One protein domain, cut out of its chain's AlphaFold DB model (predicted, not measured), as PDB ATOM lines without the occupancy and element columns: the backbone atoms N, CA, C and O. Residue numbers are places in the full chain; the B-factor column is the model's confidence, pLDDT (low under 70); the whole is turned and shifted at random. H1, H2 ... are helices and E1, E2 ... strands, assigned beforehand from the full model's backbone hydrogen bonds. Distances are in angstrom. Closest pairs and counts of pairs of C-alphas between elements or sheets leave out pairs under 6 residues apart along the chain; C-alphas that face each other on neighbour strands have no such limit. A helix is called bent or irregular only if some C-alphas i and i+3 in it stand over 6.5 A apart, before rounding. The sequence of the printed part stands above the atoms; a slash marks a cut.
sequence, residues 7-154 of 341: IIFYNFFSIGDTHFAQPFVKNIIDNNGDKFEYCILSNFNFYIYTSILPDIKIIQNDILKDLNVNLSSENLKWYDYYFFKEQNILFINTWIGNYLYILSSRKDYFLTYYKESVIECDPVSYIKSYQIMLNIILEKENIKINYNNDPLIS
ATOM      1  N   ILE A   7      77.472  60.752  79.616       95.56
ATOM      2  CA  ILE A   7      78.421  61.394  80.518       95.56
ATOM      3  C   ILE A   7      78.293  62.909  80.369       95.56
ATOM      4  O   ILE A   7      78.505  63.464  79.291       95.56
ATOM      5  N   ILE A   8      77.951  63.580  81.466       93.31
ATOM      6  CA  ILE A   8      77.853  65.035  81.548       93.31
ATOM      7  C   ILE A   8      79.003  65.540  82.417       93.31
ATOM      8  O   ILE A   8      78.982  65.384  83.640       93.31
ATOM      9  N   PHE A   9      80.000  66.163  81.793       92.69
ATOM     10  CA  PHE A   9      81.061  66.860  82.516       92.69
ATOM     11  C   PHE A   9      80.568  68.240  82.933       92.69
ATOM     12  O   PHE A   9      79.958  68.939  82.125       92.69
ATOM     13  N   TYR A  10      80.839  68.657  84.165       88.38
ATOM     14  CA  TYR A  10      80.436  69.983  84.631       88.38
ATOM     15  C   TYR A  10      81.532  70.674  85.434       88.38
ATOM     16  O   TYR A  10      82.313  70.037  86.141       88.38
ATOM     17  N   ASN A  11      81.582  71.997  85.311       83.44
ATOM     18  CA  ASN A  11      82.375  72.890  86.144       83.44
ATOM     19  C   ASN A  11      81.643  74.235  86.202       83.44
ATOM     20  O   ASN A  11      81.484  74.900  85.182       83.44
ATOM     21  N   PHE A  12      81.164  74.612  87.386       74.12
ATOM     22  CA  PHE A  12      80.410  75.854  87.594       74.12
ATOM     23  C   PHE A  12      81.292  77.025  88.054       74.12
ATOM     24  O   PHE A  12      80.768  78.066  88.447       74.12
ATOM     25  N   PHE A  13      82.614  76.843  88.059       71.12
ATOM     26  CA  PHE A  13      83.580  77.732  88.698       71.12
ATOM     27  C   PHE A  13      84.522  78.381  87.675       71.12
ATOM     28  O   PHE A  13      84.217  78.448  86.488       71.12
ATOM     29  N   SER A  14      85.615  78.973  88.153       72.94
ATOM     30  CA  SER A  14      86.399  79.972  87.426       72.94
ATOM     31  C   SER A  14      87.014  79.457  86.119       72.94
ATOM     32  O   SER A  14      87.216  78.260  85.926       72.94
ATOM     33  N   ILE A  15      87.396  80.382  85.230       77.00
ATOM     34  CA  ILE A  15      88.006  80.012  83.947       77.00
ATOM     35  C   ILE A  15      89.286  79.182  84.083       77.00
ATOM     36  O   ILE A  15      89.512  78.283  83.277       77.00
ATOM     37  N   GLY A  16      90.095  79.439  85.115       78.81
ATOM     38  CA  GLY A  16      91.303  78.654  85.366       78.81
ATOM     39  C   GLY A  16      90.979  77.181  85.602       78.81
ATOM     40  O   GLY A  16      91.634  76.306  85.045       78.81
ATOM     41  N   ASP A  17      89.911  76.903  86.349       79.81
ATOM     42  CA  ASP A  17      89.494  75.535  86.644       79.81
ATOM     43  C   ASP A  17      89.041  74.793  85.383       79.81
ATOM     44  O   ASP A  17      89.379  73.629  85.184       79.81
ATOM     45  N   THR A  18      88.280  75.453  84.506       84.81
ATOM     46  CA  THR A  18      87.862  74.841  83.239       84.81
ATOM     47  C   THR A  18      89.043  74.642  82.289       84.81
ATOM     48  O   THR A  18      89.099  73.624  81.604       84.81
ATOM     49  N   HIS A  19      89.988  75.592  82.258       86.75
ATOM     50  CA  HIS A  19      91.202  75.513  81.437       86.75
ATOM     51  C   HIS A  19      92.009  74.260  81.775       86.75
ATOM     52  O   HIS A  19      92.353  73.489  80.887       86.75
ATOM     53  N   PHE A  20      92.224  73.991  83.065       86.81
ATOM     54  CA  PHE A  20      92.952  72.798  83.505       86.81
ATOM     55  C   PHE A  20      92.125  71.503  83.489       86.81
ATOM     56  O   PHE A  20      92.702  70.418  83.451       86.81
ATOM     57  N   ALA A  21      90.793  71.583  83.476       88.62
ATOM     58  CA  ALA A  21      89.919  70.422  83.293       88.62
ATOM     59  C   ALA A  21      89.869  69.922  81.838       88.62
ATOM     60  O   ALA A  21      89.553  68.756  81.584       88.62
ATOM     61  N   GLN A  22      90.175  70.791  80.873       90.00
ATOM     62  CA  GLN A  22      90.040  70.495  79.452       90.00
ATOM     63  C   GLN A  22      90.763  69.211  78.994       90.00
ATOM     64  O   GLN A  22      90.134  68.394  78.306       90.00
ATOM     65  N   PRO A  23      92.029  68.963  79.371       90.25
ATOM     66  CA  PRO A  23      92.736  67.764  78.929       90.25
ATOM     67  C   PRO A  23      92.141  66.471  79.485       90.25
ATOM     68  O   PRO A  23      92.116  65.456  78.790       90.25
ATOM     69  N   PHE A  24      91.588  66.510  80.703       91.12
ATOM     70  CA  PHE A  24      90.890  65.369  81.291       91.12
ATOM     71  C   PHE A  24      89.674  64.968  80.449       91.12
ATOM     72  O   PHE A  24      89.556  63.809  80.054       91.12
ATOM     73  N   VAL A  25      88.810  65.928  80.110       92.75
ATOM     74  CA  VAL A  25      87.618  65.677  79.283       92.75
ATOM     75  C   VAL A  25      88.007  65.115  77.916       92.75
ATOM     76  O   VAL A  25      87.449  64.103  77.483       92.75
ATOM     77  N   LYS A  26      88.997  65.729  77.254       92.00
ATOM     78  CA  LYS A  26      89.470  65.278  75.940       92.00
ATOM     79  C   LYS A  26      89.999  63.842  75.994       92.00
ATOM     80  O   LYS A  26      89.617  63.020  75.170       92.00
ATOM     81  N   ASN A  27      90.817  63.524  76.994       91.81
ATOM     82  CA  ASN A  27      91.384  62.193  77.193       91.81
ATOM     83  C   ASN A  27      90.297  61.117  77.351       91.81
ATOM     84  O   ASN A  27      90.386  60.062  76.725       91.81
ATOM     85  N   ILE A  28      89.243  61.394  78.125       93.88
ATOM     86  CA  ILE A  28      88.122  60.457  78.278       93.88
ATOM     87  C   ILE A  28      87.431  60.207  76.939       93.88
ATOM     88  O   ILE A  28      87.148  59.054  76.612       93.88
ATOM     89  N   ILE A  29      87.163  61.254  76.165       93.81
ATOM     90  CA  ILE A  29      86.477  61.117  74.877       93.81
ATOM     91  C   ILE A  29      87.354  60.342  73.884       93.81
ATOM     92  O   ILE A  29      86.901  59.338  73.337       93.81
ATOM     93  N   ASP A  30      88.628  60.716  73.738       92.69
ATOM     94  CA  ASP A  30      89.568  60.059  72.820       92.69
ATOM     95  C   ASP A  30      89.734  58.552  73.123       92.69
ATOM     96  O   ASP A  30      89.806  57.735  72.208       92.69
ATOM     97  N   ASN A  31      89.770  58.158  74.404       94.75
ATOM     98  CA  ASN A  31      90.029  56.768  74.816       94.75
ATOM     99  C   ASN A  31      88.782  55.871  74.887       94.75
ATOM    100  O   ASN A  31      88.897  54.656  75.103       94.75
ATOM    101  N   ASN A  32      87.584  56.443  74.760       95.38
ATOM    102  CA  ASN A  32      86.330  55.693  74.846       95.38
ATOM    103  C   ASN A  32      85.488  55.782  73.565       95.38
ATOM    104  O   ASN A  32      84.645  54.903  73.368       95.38
ATOM    105  N   GLY A  33      85.732  56.766  72.690       92.06
ATOM    106  CA  GLY A  33      85.010  56.942  71.427       92.06
ATOM    107  C   GLY A  33      83.494  56.910  71.627       92.06
ATOM    108  O   GLY A  33      82.977  57.380  72.634       92.06
ATOM    109  N   ASP A  34      82.767  56.249  70.733       92.25
ATOM    110  CA  ASP A  34      81.297  56.222  70.764       92.25
ATOM    111  C   ASP A  34      80.687  55.324  71.858       92.25
ATOM    112  O   ASP A  34      79.489  55.007  71.815       92.25
ATOM    113  N   LYS A  35      81.479  54.862  72.833       93.75
ATOM    114  CA  LYS A  35      80.984  54.041  73.946       93.75
ATOM    115  C   LYS A  35      79.937  54.783  74.784       93.75
ATOM    116  O   LYS A  35      79.013  54.149  75.297       93.75
ATOM    117  N   PHE A  36      80.068  56.103  74.893       95.12
ATOM    118  CA  PHE A  36      79.188  56.974  75.667       95.12
ATOM    119  C   PHE A  36      78.661  58.128  74.805       95.12
ATOM    120  O   PHE A  36      79.229  58.448  73.766       95.12
ATOM    121  N   GLU A  37      77.566  58.753  75.235       94.44
ATOM    122  CA  GLU A  37      77.193  60.096  74.769       94.44
ATOM    123  C   GLU A  37      77.870  61.124  75.683       94.44
ATOM    124  O   GLU A  37      77.855  60.941  76.898       94.44
ATOM    125  N   TYR A  38      78.437  62.202  75.136       94.56
ATOM    126  CA  TYR A  38      79.153  63.210  75.922       94.56
ATOM    127  C   TYR A  38      78.507  64.586  75.815       94.56
ATOM    128  O   TYR A  38      78.197  65.053  74.719       94.56
ATOM    129  N   CYS A  39      78.383  65.262  76.954       92.38
ATOM    130  CA  CYS A  39      77.962  66.656  77.032       92.38
ATOM    131  C   CYS A  39      78.845  67.433  78.013       92.38
ATOM    132  O   CYS A  39      79.334  66.875  78.998       92.38
ATOM    133  N   ILE A  40      78.961  68.744  77.799       90.50
ATOM    134  CA  ILE A  40      79.470  69.686  78.802       90.50
ATOM    135  C   ILE A  40      78.294  70.479  79.355       90.50
ATOM    136  O   ILE A  40      77.615  71.179  78.607       90.50
ATOM    137  N   LEU A  41      78.072  70.399  80.663       88.00
ATOM    138  CA  LEU A  41      77.172  71.292  81.377       88.00
ATOM    139  C   LEU A  41      77.943  72.539  81.812       88.00
ATOM    140  O   LEU A  41      78.786  72.489  82.709       88.00
ATOM    141  N   SER A  42      77.654  73.655  81.152       82.62
ATOM    142  CA  SER A  42      78.341  74.925  81.360       82.62
ATOM    143  C   SER A  42      77.420  76.093  81.003       82.62
ATOM    144  O   SER A  42      76.817  76.128  79.933       82.62
ATOM    145  N   ASN A  43      77.340  77.079  81.901       75.56
ATOM    146  CA  ASN A  43      76.681  78.358  81.611       75.56
ATOM    147  C   ASN A  43      77.660  79.397  81.046       75.56
ATOM    148  O   ASN A  43      77.230  80.421  80.526       75.56
ATOM    149  N   PHE A  44      78.966  79.160  81.189       77.00
ATOM    150  CA  PHE A  44      80.027  80.040  80.720       77.00
ATOM    151  C   PHE A  44      81.348  79.278  80.518       77.00
ATOM    152  O   PHE A  44      81.558  78.211  81.092       77.00
ATOM    153  N   ASN A  45      82.271  79.852  79.749       76.12
ATOM    154  CA  ASN A  45      83.599  79.327  79.456       76.12
ATOM    155  C   ASN A  45      83.615  77.961  78.744       76.12
ATOM    156  O   ASN A  45      84.406  77.071  79.052       76.12
ATOM    157  N   PHE A  46      82.730  77.779  77.768       80.94
ATOM    158  CA  PHE A  46      82.670  76.546  76.979       80.94
ATOM    159  C   PHE A  46      83.479  76.598  75.673       80.94
ATOM    160  O   PHE A  46      83.638  75.555  75.039       80.94
ATOM    161  N   TYR A  47      84.029  77.759  75.280       83.62
ATOM    162  CA  TYR A  47      84.778  77.903  74.020       83.62
ATOM    163  C   TYR A  47      85.960  76.929  73.913       83.62
ATOM    164  O   TYR A  47      86.212  76.359  72.848       83.62
ATOM    165  N   ILE A  48      86.653  76.691  75.031       83.31
ATOM    166  CA  ILE A  48      87.805  75.787  75.070       83.31
ATOM    167  C   ILE A  48      87.436  74.355  74.687       83.31
ATOM    168  O   ILE A  48      88.214  73.701  74.007       83.31
ATOM    169  N   TYR A  49      86.239  73.891  75.057       84.44
ATOM    170  CA  TYR A  49      85.765  72.554  74.714       84.44
ATOM    171  C   TYR A  49      85.281  72.488  73.273       84.44
ATOM    172  O   TYR A  49      85.702  71.603  72.537       84.44
ATOM    173  N   THR A  50      84.449  73.442  72.845       80.38
ATOM    174  CA  THR A  50      83.885  73.434  71.486       80.38
ATOM    175  C   THR A  50      84.952  73.572  70.411       80.38
ATOM    176  O   THR A  50      84.748  73.123  69.294       80.38
ATOM    177  N   SER A  51      86.101  74.185  70.703       72.56
ATOM    178  CA  SER A  51      87.135  74.323  69.680       72.56
ATOM    179  C   SER A  51      88.014  73.086  69.500       72.56
ATOM    180  O   SER A  51      88.573  72.915  68.420       72.56
ATOM    181  N   ILE A  52      88.181  72.257  70.531       78.94
ATOM    182  CA  ILE A  52      89.009  71.037  70.467       78.94
ATOM    183  C   ILE A  52      88.166  69.770  70.265       78.94
ATOM    184  O   ILE A  52      88.689  68.736  69.857       78.94
ATOM    185  N   LEU A  53      86.876  69.851  70.592       84.50
ATOM    186  CA  LEU A  53      85.859  68.823  70.433       84.50
ATOM    187  C   LEU A  53      84.664  69.485  69.721       84.50
ATOM    188  O   LEU A  53      83.686  69.831  70.379       84.50
ATOM    189  N   PRO A  54      84.742  69.726  68.399       79.56
ATOM    190  CA  PRO A  54      83.742  70.509  67.662       79.56
ATOM    191  C   PRO A  54      82.318  69.955  67.763       79.56
ATOM    192  O   PRO A  54      81.364  70.727  67.795       79.56
ATOM    193  N   ASP A  55      82.182  68.637  67.898       83.62
ATOM    194  CA  ASP A  55      80.884  67.963  67.980       83.62
ATOM    195  C   ASP A  55      80.356  67.827  69.421       83.62
ATOM    196  O   ASP A  55      79.313  67.208  69.650       83.62
ATOM    197  N   ILE A  56      81.057  68.381  70.423       87.75
ATOM    198  CA  ILE A  56      80.622  68.269  71.816       87.75
ATOM    199  C   ILE A  56      79.358  69.092  72.058       87.75
ATOM    200  O   ILE A  56      79.293  70.297  71.803       87.75
ATOM    201  N   LYS A  57      78.336  68.450  72.622       88.31
ATOM    202  CA  LYS A  57      77.106  69.146  72.986       88.31
ATOM    203  C   LYS A  57      77.322  69.971  74.255       88.31
ATOM    204  O   LYS A  57      77.580  69.417  75.325       88.31
ATOM    205  N   ILE A  58      77.151  71.287  74.151       86.25
ATOM    206  CA  ILE A  58      77.072  72.179  75.313       86.25
ATOM    207  C   ILE A  58      75.618  72.252  75.777       86.25
ATOM    208  O   ILE A  58      74.714  72.527  74.988       86.25
ATOM    209  N   ILE A  59      75.392  71.991  77.060       85.56
ATOM    210  CA  ILE A  59      74.093  72.124  77.715       85.56
ATOM    211  C   ILE A  59      74.191  73.151  78.845       85.56
ATOM    212  O   ILE A  59      75.216  73.259  79.514       85.56
ATOM    213  N   GLN A  60      73.120  73.910  79.055       79.00
ATOM    214  CA  GLN A  60      73.012  74.909  80.122       79.00
ATOM    215  C   GLN A  60      72.120  74.389  81.255       79.00
ATOM    216  O   GLN A  60      71.413  73.396  81.087       79.00
ATOM    217  N   ASN A  61      72.137  75.057  82.412       70.31
ATOM    218  CA  ASN A  61      71.419  74.603  83.612       70.31
ATOM    219  C   ASN A  61      69.915  74.369  83.411       70.31
ATOM    220  O   ASN A  61      69.347  73.512  84.088       70.31
ATOM    221  N   ASP A  62      69.274  75.082  82.488       65.94
ATOM    222  CA  ASP A  62      67.845  74.911  82.218       65.94
ATOM    223  C   ASP A  62      67.518  73.514  81.662       65.94
ATOM    224  O   ASP A  62      66.462  72.967  81.968       65.94
ATOM    225  N   ILE A  63      68.478  72.859  80.997       64.38
ATOM    226  CA  ILE A  63      68.331  71.486  80.490       64.38
ATOM    227  C   ILE A  63      68.287  70.451  81.624       64.38
ATOM    228  O   ILE A  63      67.754  69.363  81.426       64.38
ATOM    229  N   LEU A  64      68.780  70.749  82.835       65.25
ATOM    230  CA  LEU A  64      68.618  69.823  83.968       65.25
ATOM    231  C   LEU A  64      67.133  69.581  84.285       65.25
ATOM    232  O   LEU A  64      66.757  68.460  84.628       65.25
ATOM    233  N   LYS A  65      66.289  70.606  84.088       62.12
ATOM    234  CA  LYS A  65      64.830  70.485  84.204       62.12
ATOM    235  C   LYS A  65      64.261  69.620  83.076       62.12
ATOM    236  O   LYS A  65      63.465  68.729  83.351       62.12
ATOM    237  N   ASP A  66      64.734  69.817  81.846       59.47
ATOM    238  CA  ASP A  66      64.289  69.061  80.663       59.47
ATOM    239  C   ASP A  66      64.707  67.582  80.691       59.47
ATOM    240  O   ASP A  66      64.033  66.724  80.124       59.47
ATOM    241  N   LEU A  67      65.803  67.254  81.381       64.56
ATOM    242  CA  LEU A  67      66.252  65.874  81.593       64.56
ATOM    243  C   LEU A  67      65.428  65.134  82.669       64.56
ATOM    244  O   LEU A  67      65.715  63.968  82.945       64.56
ATOM    245  N   ASN A  68      64.418  65.778  83.278       61.47
ATOM    246  CA  ASN A  68      63.681  65.284  84.453       61.47
ATOM    247  C   ASN A  68      64.610  64.882  85.613       61.47
ATOM    248  O   ASN A  68      64.308  63.983  86.401       61.47
ATOM    249  N   VAL A  69      65.761  65.546  85.719       63.72
ATOM    250  CA  VAL A  69      66.725  65.324  86.791       63.72
ATOM    251  C   VAL A  69      66.432  66.361  87.870       63.72
ATOM    252  O   VAL A  69      66.682  67.548  87.679       63.72
ATOM    253  N   ASN A  70      65.909  65.942  89.028       62.22
ATOM    254  CA  ASN A  70      65.666  66.845  90.164       62.22
ATOM    255  C   ASN A  70      66.975  67.166  90.920       62.22
ATOM    256  O   ASN A  70      67.107  66.915  92.119       62.22
ATOM    257  N   LEU A  71      67.978  67.673  90.199       63.34
ATOM    258  CA  LEU A  71      69.257  68.122  90.741       63.34
ATOM    259  C   LEU A  71      69.465  69.585  90.366       63.34
ATOM    260  O   LEU A  71      69.476  69.948  89.193       63.34
ATOM    261  N   SER A  72      69.667  70.432  91.371       66.81
ATOM    262  CA  SER A  72      70.151  71.792  91.157       66.81
ATOM    263  C   SER A  72      71.672  71.787  90.964       66.81
ATOM    264  O   SER A  72      72.373  70.884  91.433       66.81
ATOM    265  N   SER A  73      72.212  72.840  90.345       65.88
ATOM    266  CA  SER A  73      73.663  73.093  90.335       65.88
ATOM    267  C   SER A  73      74.245  73.156  91.755       65.88
ATOM    268  O   SER A  73      75.377  72.741  91.985       65.88
ATOM    269  N   GLU A  74      73.442  73.616  92.719       68.56
ATOM    270  CA  GLU A  74      73.778  73.666  94.144       68.56
ATOM    271  C   GLU A  74      73.918  72.275  94.773       68.56
ATOM    272  O   GLU A  74      74.734  72.105  95.671       68.56
ATOM    273  N   ASN A  75      73.182  71.273  94.289       69.94
ATOM    274  CA  ASN A  75      73.350  69.886  94.718       69.94
ATOM    275  C   ASN A  75      74.578  69.263  94.048       69.94
ATOM    276  O   ASN A  75      75.397  68.642  94.721       69.94
ATOM    277  N   LEU A  76      74.718  69.455  92.731       71.75
ATOM    278  CA  LEU A  76      75.798  68.865  91.938       71.75
ATOM    279  C   LEU A  76      77.177  69.342  92.381       71.75
ATOM    280  O   LEU A  76      78.071  68.516  92.487       71.75
ATOM    281  N   LYS A  77      77.357  70.626  92.724       70.62
ATOM    282  CA  LYS A  77      78.678  71.167  93.094       70.62
ATOM    283  C   LYS A  77      79.374  70.417  94.230       70.62
ATOM    284  O   LYS A  77      80.585  70.535  94.361       70.62
ATOM    285  N   TRP A  78      78.612  69.696  95.053       71.62
ATOM    286  CA  TRP A  78      79.159  68.904  96.137       71.62
ATOM    287  C   TRP A  78      79.701  67.561  95.646       71.62
ATOM    288  O   TRP A  78      80.631  67.042  96.233       71.62
ATOM    289  N   TYR A  79      79.152  66.930  94.616       76.56
ATOM    290  CA  TYR A  79      79.550  65.572  94.241       76.56
ATOM    291  C   TYR A  79      80.838  65.547  93.412       76.56
ATOM    292  O   TYR A  79      81.037  66.400  92.556       76.56
ATOM    293  N   ASP A  80      81.679  64.528  93.616       80.00
ATOM    294  CA  ASP A  80      82.788  64.226  92.695       80.00
ATOM    295  C   ASP A  80      82.211  63.664  91.386       80.00
ATOM    296  O   ASP A  80      82.577  64.063  90.284       80.00
ATOM    297  N   TYR A  81      81.230  62.770  91.524       87.56
ATOM    298  CA  TYR A  81      80.382  62.270  90.451       87.56
ATOM    299  C   TYR A  81      78.987  61.938  91.002       87.56
ATOM    300  O   TYR A  81      78.819  61.705  92.201       87.56
ATOM    301  N   TYR A  82      77.986  61.882  90.126       88.00
ATOM    302  CA  TYR A  82      76.642  61.416  90.468       88.00
ATOM    303  C   TYR A  82      76.065  60.588  89.322       88.00
ATOM    304  O   TYR A  82      76.038  61.056  88.186       88.00
ATOM    305  N   PHE A  83      75.600  59.367  89.600       90.44
ATOM    306  CA  PHE A  83      75.006  58.498  88.583       90.44
ATOM    307  C   PHE A  83      73.495  58.366  88.775       90.44
ATOM    308  O   PHE A  83      73.028  57.790  89.756       90.44
ATOM    309  N   PHE A  84      72.737  58.885  87.812       88.25
ATOM    310  CA  PHE A  84      71.285  58.781  87.753       88.25
ATOM    311  C   PHE A  84      70.910  57.570  86.890       88.25
ATOM    312  O   PHE A  84      70.910  57.629  85.656       88.25
ATOM    313  N   LYS A  85      70.695  56.434  87.562       88.00
ATOM    314  CA  LYS A  85      70.596  55.100  86.948       88.00
ATOM    315  C   LYS A  85      69.382  54.968  86.041       88.00
ATOM    316  O   LYS A  85      69.483  54.363  84.979       88.00
ATOM    317  N   GLU A  86      68.261  55.559  86.435       85.56
ATOM    318  CA  GLU A  86      66.979  55.438  85.745       85.56
ATOM    319  C   GLU A  86      67.026  56.058  84.333       85.56
ATOM    320  O   GLU A  86      66.383  55.558  83.410       85.56
ATOM    321  N   GLN A  87      67.848  57.092  84.135       85.94
ATOM    322  CA  GLN A  87      68.038  57.810  82.868       85.94
ATOM    323  C   GLN A  87      69.385  57.478  82.219       85.94
ATOM    324  O   GLN A  87      69.670  57.949  81.118       85.94
ATOM    325  N   ASN A  88      70.203  56.658  82.880       91.25
ATOM    326  CA  ASN A  88      71.543  56.288  82.450       91.25
ATOM    327  C   ASN A  88      72.476  57.502  82.251       91.25
ATOM    328  O   ASN A  88      73.242  57.563  81.286       91.25
ATOM    329  N   ILE A  89      72.395  58.483  83.158       91.50
ATOM    330  CA  ILE A  89      73.164  59.736  83.096       91.50
ATOM    331  C   ILE A  89      74.204  59.768  84.214       91.50
ATOM    332  O   ILE A  89      73.860  59.787  85.394       91.50
ATOM    333  N   LEU A  90      75.478  59.829  83.840       93.81
ATOM    334  CA  LEU A  90      76.615  59.979  84.737       93.81
ATOM    335  C   LEU A  90      77.126  61.423  84.701       93.81
ATOM    336  O   LEU A  90      77.688  61.871  83.707       93.81
ATOM    337  N   PHE A  91      76.970  62.145  85.802       91.31
ATOM    338  CA  PHE A  91      77.552  63.467  85.999       91.31
ATOM    339  C   PHE A  91      78.960  63.333  86.580       91.31
ATOM    340  O   PHE A  91      79.136  62.663  87.597       91.31
ATOM    341  N   ILE A  92      79.944  64.002  85.980       91.81
ATOM    342  CA  ILE A  92      81.338  64.043  86.442       91.81
ATOM    343  C   ILE A  92      81.727  65.492  86.731       91.81
ATOM    344  O   ILE A  92      81.680  66.343  85.838       91.81
ATOM    345  N   ASN A  93      82.120  65.769  87.975       87.62
ATOM    346  CA  ASN A  93      82.602  67.083  88.370       87.62
ATOM    347  C   ASN A  93      84.038  67.258  87.901       87.62
ATOM    348  O   ASN A  93      84.924  66.489  88.251       87.62
ATOM    349  N   THR A  94      84.279  68.293  87.115       88.44
ATOM    350  CA  THR A  94      85.618  68.606  86.618       88.44
ATOM    351  C   THR A  94      86.248  69.778  87.363       88.44
ATOM    352  O   THR A  94      87.386  70.138  87.084       88.44
ATOM    353  N   TRP A  95      85.570  70.360  88.356       84.62
ATOM    354  CA  TRP A  95      86.165  71.388  89.200       84.62
ATOM    355  C   TRP A  95      87.123  70.780  90.224       84.62
ATOM    356  O   TRP A  95      86.703  70.117  91.174       84.62
ATOM    357  N   ILE A  96      88.419  71.066  90.080       78.81
ATOM    358  CA  ILE A  96      89.431  70.528  90.990       78.81
ATOM    359  C   ILE A  96      89.255  71.007  92.439       78.81
ATOM    360  O   ILE A  96      89.547  70.275  93.385       78.81
ATOM    361  N   GLY A  97      88.705  72.209  92.632       74.25
ATOM    362  CA  GLY A  97      88.429  72.747  93.957       74.25
ATOM    363  C   GLY A  97      87.445  71.898  94.768       74.25
ATOM    364  O   GLY A  97      87.536  71.892  95.992       74.25
ATOM    365  N   ASN A  98      86.579  71.100  94.133       74.88
ATOM    366  CA  ASN A  98      85.736  70.143  94.853       74.88
ATOM    367  C   ASN A  98      86.588  69.082  95.583       74.88
ATOM    368  O   ASN A  98      86.356  68.787  96.754       74.88
ATOM    369  N   TYR A  99      87.651  68.601  94.940       72.94
ATOM    370  CA  TYR A  99      88.585  67.627  95.512       72.94
ATOM    371  C   TYR A  99      89.543  68.247  96.542       72.94
ATOM    372  O   TYR A  99      90.107  67.530  97.356       72.94
ATOM    373  N   LEU A 100      89.728  69.570  96.541       69.69
ATOM    374  CA  LEU A 100      90.586  70.273  97.507       69.69
ATOM    375  C   LEU A 100      89.812  70.762  98.737       69.69
ATOM    376  O   LEU A 100      90.248  70.584  99.875       69.69
ATOM    377  N   TYR A 101      88.659  71.393  98.515       63.12
ATOM    378  CA  TYR A 101      87.978  72.215  99.516       63.12
ATOM    379  C   TYR A 101      86.751  71.532 100.120       63.12
ATOM    380  O   TYR A 101      86.528  71.634 101.329       63.12
ATOM    381  N   ILE A 102      85.975  70.789  99.326       57.19
ATOM    382  CA  ILE A 102      84.739  70.139  99.796       57.19
ATOM    383  C   ILE A 102      85.038  68.882 100.631       57.19
ATOM    384  O   ILE A 102      84.248  68.502 101.496       57.19
ATOM    385  N   LEU A 103      86.231  68.302 100.496       52.81
ATOM    386  CA  LEU A 103      86.700  67.240 101.390       52.81
ATOM    387  C   LEU A 103      86.871  67.708 102.840       52.81
ATOM    388  O   LEU A 103      86.702  66.906 103.749       52.81
ATOM    389  N   SER A 104      87.144  68.993 103.090       49.44
ATOM    390  CA  SER A 104      87.344  69.500 104.457       49.44
ATOM    391  C   SER A 104      86.063  69.532 105.307       49.44
ATOM    392  O   SER A 104      86.148  69.557 106.535       49.44
ATOM    393  N   SER A 105      84.881  69.485 104.679       51.81
ATOM    394  CA  SER A 105      83.571  69.558 105.342       51.81
ATOM    395  C   SER A 105      82.776  68.243 105.324       51.81
ATOM    396  O   SER A 105      81.733  68.153 105.975       51.81
ATOM    397  N   ARG A 106      83.257  67.202 104.631       55.62
ATOM    398  CA  ARG A 106      82.602  65.885 104.538       55.62
ATOM    399  C   ARG A 106      83.195  64.910 105.544       55.62
ATOM    400  O   ARG A 106      84.401  64.743 105.586       55.62
ATOM    401  N   LYS A 107      82.352  64.249 106.345       49.03
ATOM    402  CA  LYS A 107      82.782  63.287 107.384       49.03
ATOM    403  C   LYS A 107      83.025  61.859 106.870       49.03
ATOM    404  O   LYS A 107      83.484  61.025 107.643       49.03
ATOM    405  N   ASP A 108      82.737  61.575 105.600       50.50
ATOM    406  CA  ASP A 108      82.809  60.216 105.054       50.50
ATOM    407  C   ASP A 108      84.193  59.859 104.483       50.50
ATOM    408  O   ASP A 108      84.929  60.711 103.984       50.50
ATOM    409  N   TYR A 109      84.503  58.558 104.528       42.78
ATOM    410  CA  TYR A 109      85.753  57.841 104.199       42.78
ATOM    411  C   TYR A 109      86.488  58.202 102.880       42.78
ATOM    412  O   TYR A 109      87.581  57.695 102.642       42.78
ATOM    413  N   PHE A 110      85.941  59.073 102.026       48.91
ATOM    414  CA  PHE A 110      86.590  59.566 100.797       48.91
ATOM    415  C   PHE A 110      87.671  60.629 101.053       48.91
ATOM    416  O   PHE A 110      88.475  60.922 100.169       48.91
ATOM    417  N   LEU A 111      87.725  61.158 102.280       48.16
ATOM    418  CA  LEU A 111      88.699  62.129 102.788       48.16
ATOM    419  C   LEU A 111      90.178  61.774 102.528       48.16
ATOM    420  O   LEU A 111      90.997  62.680 102.383       48.16
ATOM    421  N   THR A 112      90.537  60.487 102.495       48.00
ATOM    422  CA  THR A 112      91.945  60.054 102.530       48.00
ATOM    423  C   THR A 112      92.596  59.936 101.150       48.00
ATOM    424  O   THR A 112      93.792  60.173 101.029       48.00
ATOM    425  N   TYR A 113      91.842  59.616 100.091       54.84
ATOM    426  CA  TYR A 113      92.438  59.273  98.788       54.84
ATOM    427  C   TYR A 113      92.961  60.483  97.999       54.84
ATOM    428  O   TYR A 113      93.981  60.399  97.312       54.84
ATOM    429  N   TYR A 114      92.278  61.620  98.105       63.06
ATOM    430  CA  TYR A 114      92.604  62.820  97.331       63.06
ATOM    431  C   TYR A 114      93.525  63.781  98.091       63.06
ATOM    432  O   TYR A 114      94.387  64.421  97.498       63.06
ATOM    433  N   LYS A 115      93.389  63.874  99.420       56.38
ATOM    434  CA  LYS A 115      94.077  64.894 100.226       56.38
ATOM    435  C   LYS A 115      95.606  64.791 100.180       56.38
ATOM    436  O   LYS A 115      96.280  65.809 100.280       56.38
ATOM    437  N   GLU A 116      96.150  63.586 100.027       60.38
ATOM    438  CA  GLU A 116      97.599  63.367  99.903       60.38
ATOM    439  C   GLU A 116      98.110  63.509  98.461       60.38
ATOM    440  O   GLU A 116      99.313  63.633  98.244       60.38
ATOM    441  N   SER A 117      97.213  63.492  97.469       63.62
ATOM    442  CA  SER A 117      97.563  63.422  96.048       63.62
ATOM    443  C   SER A 117      97.274  64.704  95.265       63.62
ATOM    444  O   SER A 117      97.890  64.889  94.210       63.62
ATOM    445  N   VAL A 118      96.403  65.593  95.769       73.94
ATOM    446  CA  VAL A 118      96.037  66.846  95.089       73.94
ATOM    447  C   VAL A 118      96.935  68.010  95.520       73.94
ATOM    448  O   VAL A 118      96.886  68.468  96.659       73.94
ATOM    449  N   ILE A 119      97.720  68.532  94.583       78.56
ATOM    450  CA  ILE A 119      98.509  69.752  94.712       78.56
ATOM    451  C   ILE A 119      97.803  70.818  93.877       78.56
ATOM    452  O   ILE A 119      97.598  70.650  92.677       78.56
ATOM    453  N   GLU A 120      97.389  71.906  94.522       77.38
ATOM    454  CA  GLU A 120      96.776  73.038  93.832       77.38
ATOM    455  C   GLU A 120      97.751  73.632  92.807       77.38
ATOM    456  O   GLU A 120      98.942  73.765  93.083       77.38
ATOM    457  N   CYS A 121      97.237  73.982  91.627       78.44
ATOM    458  CA  CYS A 121      98.019  74.454  90.496       78.44
ATOM    459  C   CYS A 121      99.086  73.434  90.025       78.44
ATOM    460  O   CYS A 121     100.194  73.816  89.678       78.44
ATOM    461  N   ASP A 122      98.774  72.134  89.974       84.69
ATOM    462  CA  ASP A 122      99.617  71.115  89.315       84.69
ATOM    463  C   ASP A 122      98.769  70.235  88.370       84.69
ATOM    464  O   ASP A 122      98.097  69.304  88.829       84.69
ATOM    465  N   PRO A 123      98.797  70.487  87.045       84.62
ATOM    466  CA  PRO A 123      98.072  69.696  86.048       84.62
ATOM    467  C   PRO A 123      98.222  68.173  86.173       84.62
ATOM    468  O   PRO A 123      97.261  67.429  85.966       84.62
ATOM    469  N   VAL A 124      99.408  67.681  86.549       84.25
ATOM    470  CA  VAL A 124      99.653  66.236  86.689       84.25
ATOM    471  C   VAL A 124      98.948  65.673  87.917       84.25
ATOM    472  O   VAL A 124      98.358  64.591  87.859       84.25
ATOM    473  N   SER A 125      98.978  66.397  89.032       84.69
ATOM    474  CA  SER A 125      98.204  66.048  90.217       84.69
ATOM    475  C   SER A 125      96.691  66.054  89.946       84.69
ATOM    476  O   SER A 125      95.974  65.164  90.417       84.69
ATOM    477  N   TYR A 126      96.200  66.978  89.117       84.44
ATOM    478  CA  TYR A 126      94.781  67.036  88.753       84.44
ATOM    479  C   TYR A 126      94.352  65.786  87.978       84.44
ATOM    480  O   TYR A 126      93.373  65.138  88.346       84.44
ATOM    481  N   ILE A 127      95.144  65.377  86.980       82.50
ATOM    482  CA  ILE A 127      94.952  64.122  86.237       82.50
ATOM    483  C   ILE A 127      94.848  62.910  87.173       82.50
ATOM    484  O   ILE A 127      93.905  62.122  87.071       82.50
ATOM    485  N   LYS A 128      95.778  62.779  88.128       83.19
ATOM    486  CA  LYS A 128      95.774  61.671  89.099       83.19
ATOM    487  C   LYS A 128      94.509  61.671  89.955       83.19
ATOM    488  O   LYS A 128      93.947  60.613  90.229       83.19
ATOM    489  N   SER A 129      94.042  62.855  90.340       82.50
ATOM    490  CA  SER A 129      92.815  63.019  91.121       82.50
ATOM    491  C   SER A 129      91.599  62.535  90.336       82.50
ATOM    492  O   SER A 129      90.813  61.732  90.838       82.50
ATOM    493  N   TYR A 130      91.474  62.916  89.064       85.94
ATOM    494  CA  TYR A 130      90.386  62.404  88.236       85.94
ATOM    495  C   TYR A 130      90.466  60.887  88.028       85.94
ATOM    496  O   TYR A 130      89.434  60.220  88.028       85.94
ATOM    497  N   GLN A 131      91.666  60.310  87.918       86.06
ATOM    498  CA  GLN A 131      91.834  58.859  87.808       86.06
ATOM    499  C   GLN A 131      91.263  58.114  89.029       86.06
ATOM    500  O   GLN A 131      90.580  57.101  88.869       86.06
ATOM    501  N   ILE A 132      91.501  58.622  90.241       85.38
ATOM    502  CA  ILE A 132      90.925  58.057  91.472       85.38
ATOM    503  C   ILE A 132      89.394  58.068  91.390       85.38
ATOM    504  O   ILE A 132      88.756  57.049  91.660       85.38
ATOM    505  N   MET A 133      88.801  59.177  90.944       87.88
ATOM    506  CA  MET A 133      87.352  59.275  90.754       87.88
ATOM    507  C   MET A 133      86.829  58.241  89.738       87.88
ATOM    508  O   MET A 133      85.805  57.606  89.991       87.88
ATOM    509  N   LEU A 134      87.526  58.014  88.621       91.94
ATOM    510  CA  LEU A 134      87.130  56.991  87.640       91.94
ATOM    511  C   LEU A 134      87.182  55.571  88.219       91.94
ATOM    512  O   LEU A 134      86.307  54.760  87.915       91.94
ATOM    513  N   ASN A 135      88.168  55.270  89.069       89.12
ATOM    514  CA  ASN A 135      88.249  53.977  89.752       89.12
ATOM    515  C   ASN A 135      87.069  53.781  90.712       89.12
ATOM    516  O   ASN A 135      86.480  52.706  90.739       89.12
ATOM    517  N   ILE A 136      86.659  54.831  91.430       88.06
ATOM    518  CA  ILE A 136      85.471  54.778  92.293       88.06
ATOM    519  C   ILE A 136      84.207  54.513  91.461       88.06
ATOM    520  O   ILE A 136      83.382  53.691  91.854       88.06
ATOM    521  N   ILE A 137      84.057  55.169  90.305       92.19
ATOM    522  CA  ILE A 137      82.937  54.926  89.379       92.19
ATOM    523  C   ILE A 137      82.937  53.467  88.896       92.19
ATOM    524  O   ILE A 137      81.882  52.831  88.855       92.19
ATOM    525  N   LEU A 138      84.106  52.912  88.567       94.12
ATOM    526  CA  LEU A 138      84.237  51.508  88.185       94.12
ATOM    527  C   LEU A 138      83.809  50.573  89.323       94.12
ATOM    528  O   LEU A 138      83.002  49.678  89.093       94.12
ATOM    529  N   GLU A 139      84.315  50.778  90.536       91.81
ATOM    530  CA  GLU A 139      84.033  49.911  91.686       91.81
ATOM    531  C   GLU A 139      82.569  49.972  92.130       91.81
ATOM    532  O   GLU A 139      81.972  48.942  92.446       91.81
ATOM    533  N   LYS A 140      81.977  51.171  92.154       89.12
ATOM    534  CA  LYS A 140      80.620  51.382  92.674       89.12
ATOM    535  C   LYS A 140      79.525  51.177  91.642       89.12
ATOM    536  O   LYS A 140      78.459  50.666  91.982       89.12
ATOM    537  N   GLU A 141      79.766  51.592  90.401       93.19
ATOM    538  CA  GLU A 141      78.745  51.587  89.349       93.19
ATOM    539  C   GLU A 141      78.989  50.518  88.281       93.19
ATOM    540  O   GLU A 141      78.131  50.316  87.424       93.19
ATOM    541  N   ASN A 142      80.131  49.816  88.319       94.25
ATOM    542  CA  ASN A 142      80.554  48.863  87.288       94.25
ATOM    543  C   ASN A 142      80.639  49.499  85.884       94.25
ATOM    544  O   ASN A 142      80.404  48.852  84.860       94.25
ATOM    545  N   ILE A 143      80.977  50.794  85.824       95.44
ATOM    546  CA  ILE A 143      81.153  51.544  84.576       95.44
ATOM    547  C   ILE A 143      82.649  51.732  84.328       95.44
ATOM    548  O   ILE A 143      83.303  52.567  84.945       95.44
ATOM    549  N   LYS A 144      83.204  50.976  83.376       95.88
ATOM    550  CA  LYS A 144      84.600  51.148  82.956       95.88
ATOM    551  C   LYS A 144      84.742  52.328  81.997       95.88
ATOM    552  O   LYS A 144      84.287  52.235  80.855       95.88
ATOM    553  N   ILE A 145      85.434  53.377  82.424       96.31
ATOM    554  CA  ILE A 145      85.833  54.511  81.586       96.31
ATOM    555  C   ILE A 145      87.347  54.425  81.385       96.31
ATOM    556  O   ILE A 145      88.105  54.453  82.350       96.31
ATOM    557  N   ASN A 146      87.789  54.250  80.141       94.31
ATOM    558  CA  ASN A 146      89.213  54.186  79.820       94.31
ATOM    559  C   ASN A 146      89.849  55.571  79.958       94.31
ATOM    560  O   ASN A 146      89.219  56.577  79.639       94.31
ATOM    561  N   TYR A 147      91.101  55.609  80.395       90.50
ATOM    562  CA  TYR A 147      91.839  56.845  80.606       90.50
ATOM    563  C   TYR A 147      93.336  56.603  80.405       90.50
ATOM    564  O   TYR A 147      93.859  55.581  80.854       90.50
ATOM    565  N   ASN A 148      94.015  57.524  79.720       89.75
ATOM    566  CA  ASN A 148      95.470  57.517  79.583       89.75
ATOM    567  C   ASN A 148      96.093  58.322  80.738       89.75
ATOM    568  O   ASN A 148      95.628  59.416  81.031       89.75
ATOM    569  N   ASN A 149      97.136  57.792  81.382       82.00
ATOM    570  CA  ASN A 149      97.811  58.423  82.522       82.00
ATOM    571  C   ASN A 149      99.105  59.160  82.148       82.00
ATOM    572  O   ASN A 149      99.860  59.527  83.046       82.00
ATOM    573  N   ASP A 150      99.405  59.332  80.858       86.50
ATOM    574  CA  ASP A 150     100.598  60.057  80.425       86.50
ATOM    575  C   ASP A 150     100.550  61.516  80.931       86.50
ATOM    576  O   ASP A 150      99.666  62.275  80.533       86.50
ATOM    577  N   PRO A 151     101.493  61.945  81.791       80.12
ATOM    578  CA  PRO A 151     101.565  63.315  82.291       80.12
ATOM    579  C   PRO A 151     101.587  64.390  81.198       80.12
ATOM    580  O   PRO A 151     101.172  65.518  81.455       80.12
ATOM    581  N   LEU A 152     102.056  64.076  79.988       82.31
ATOM    582  CA  LEU A 152     102.135  65.038  78.886       82.31
ATOM    583  C   LEU A 152     100.758  65.452  78.361       82.31
ATOM    584  O   LEU A 152     100.606  66.566  77.871       82.31
ATOM    585  N   ILE A 153      99.731  64.618  78.537       84.56
ATOM    586  CA  ILE A 153      98.359  64.968  78.149       84.56
ATOM    587  C   ILE A 153      97.641  65.793  79.227       84.56
ATOM    588  O   ILE A 153      96.442  66.005  79.116       84.56
ATOM    589  N   SER A 154      98.339  66.223  80.290       83.62
ATOM    590  CA  SER A 154      97.799  67.131  81.319       83.62
ATOM    591  C   SER A 154      97.778  68.591  80.893       83.62
ATOM    592  O   SER A 154      97.168  69.416  81.571       83.62
TER     593      SER A 154
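AT A GLANCE: This is residues 7 to 154 of the 341 residues of an uncharacterized protein of viral metagenome (UniProt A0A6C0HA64). A strongly twisted sheet of five strands has two long helices over one face, H1 over E1 and E2 and H7 over E4 and E5, making two layers; short H8 packs on both helices. H2 packs on H1, H5 and H6 pack together off the sheet, and H3 touches no helix. The printed part has 148 residues with eight named helices and five named strands, in the order E1 H1 E2 H2 E3 H3 H4 E4 E5 H5 H6 H7 H8, of class mixed, helices and strands; the mixed sheet runs E3, E2, E1, E5, E4. It is compact, with a radius of gyration of the C-alphas of 14.4 A and spans of 38 by 34 by 31 A.

HOW THE PARTS SIT: E1, residues 7 to 10, is parallel to its neighbours E2, residues 37 to 41, and E5, residues 89 to 93; N 9 and O 39, 3.0 A, and N 8 and O 90, 2.8 A, are within hydrogen-bond range. Edge strand E3, residues 57 to 59, is parallel to E2, with N 59 and O 40 at 2.8 A. Edge strand E4, residues 81 to 84, forms an antiparallel hairpin with E5, with N 91 and O 82 at 2.8 A. H1, residues 15 to 35, runs along the strands at a height over the sheet of 9.1 A. H7, residues 123 to 141, is on the same face at 10.1 A. H1 and H7 only just touch, with 3 pairs of C-alphas within 8 A, the closest those of Phe 20 and Pro 123, 6.5 A. E1, H1, E2 and, with H2, residues 47 to 52, E2, H2, E3 are strand-helix-strand units, parallel neighbours joined through a helix, with right-handed crossovers. H5, residues 96 to 104, touches H6, residues 111 to 115, closest at the C-alphas of Leu 103 and Leu 111, 5.7 A. H4, residues 73 to 76, only grazes the sheet; H3, residues 62 to 66, is not on it. Every O i to N i+4 pair is within range in H7, against 13 of 17 in H1, 1 of 2 in H2, 3 of 5 in H5 and 0 of 1 in H3 and H6, whose O i to N i+3 counts are 2 of 2 and 0 of 2.

IN THESE COORDINATES: E1 begins at C-alpha 7, (78.421, 61.394, 80.518). H1 is 28.7 A long and irregular, C-alphas 31 and 34 being 9.6 A apart; H6 is only just irregular, at 6.7 A between C-alphas 111 and 114. H7 is 26.7 A long. H8, residues 151 to 154, ends at C-alpha 154, (97.799, 67.131, 81.319).

THE WHOLE: The C-alphas of Pro 54 and Lys 107 are the two farthest apart, 40.4 A. The printed part has no cut and no long link. Mean pLDDT of the printed part is 79.9; residues 62 to 75 and 100 to 117 are under 70.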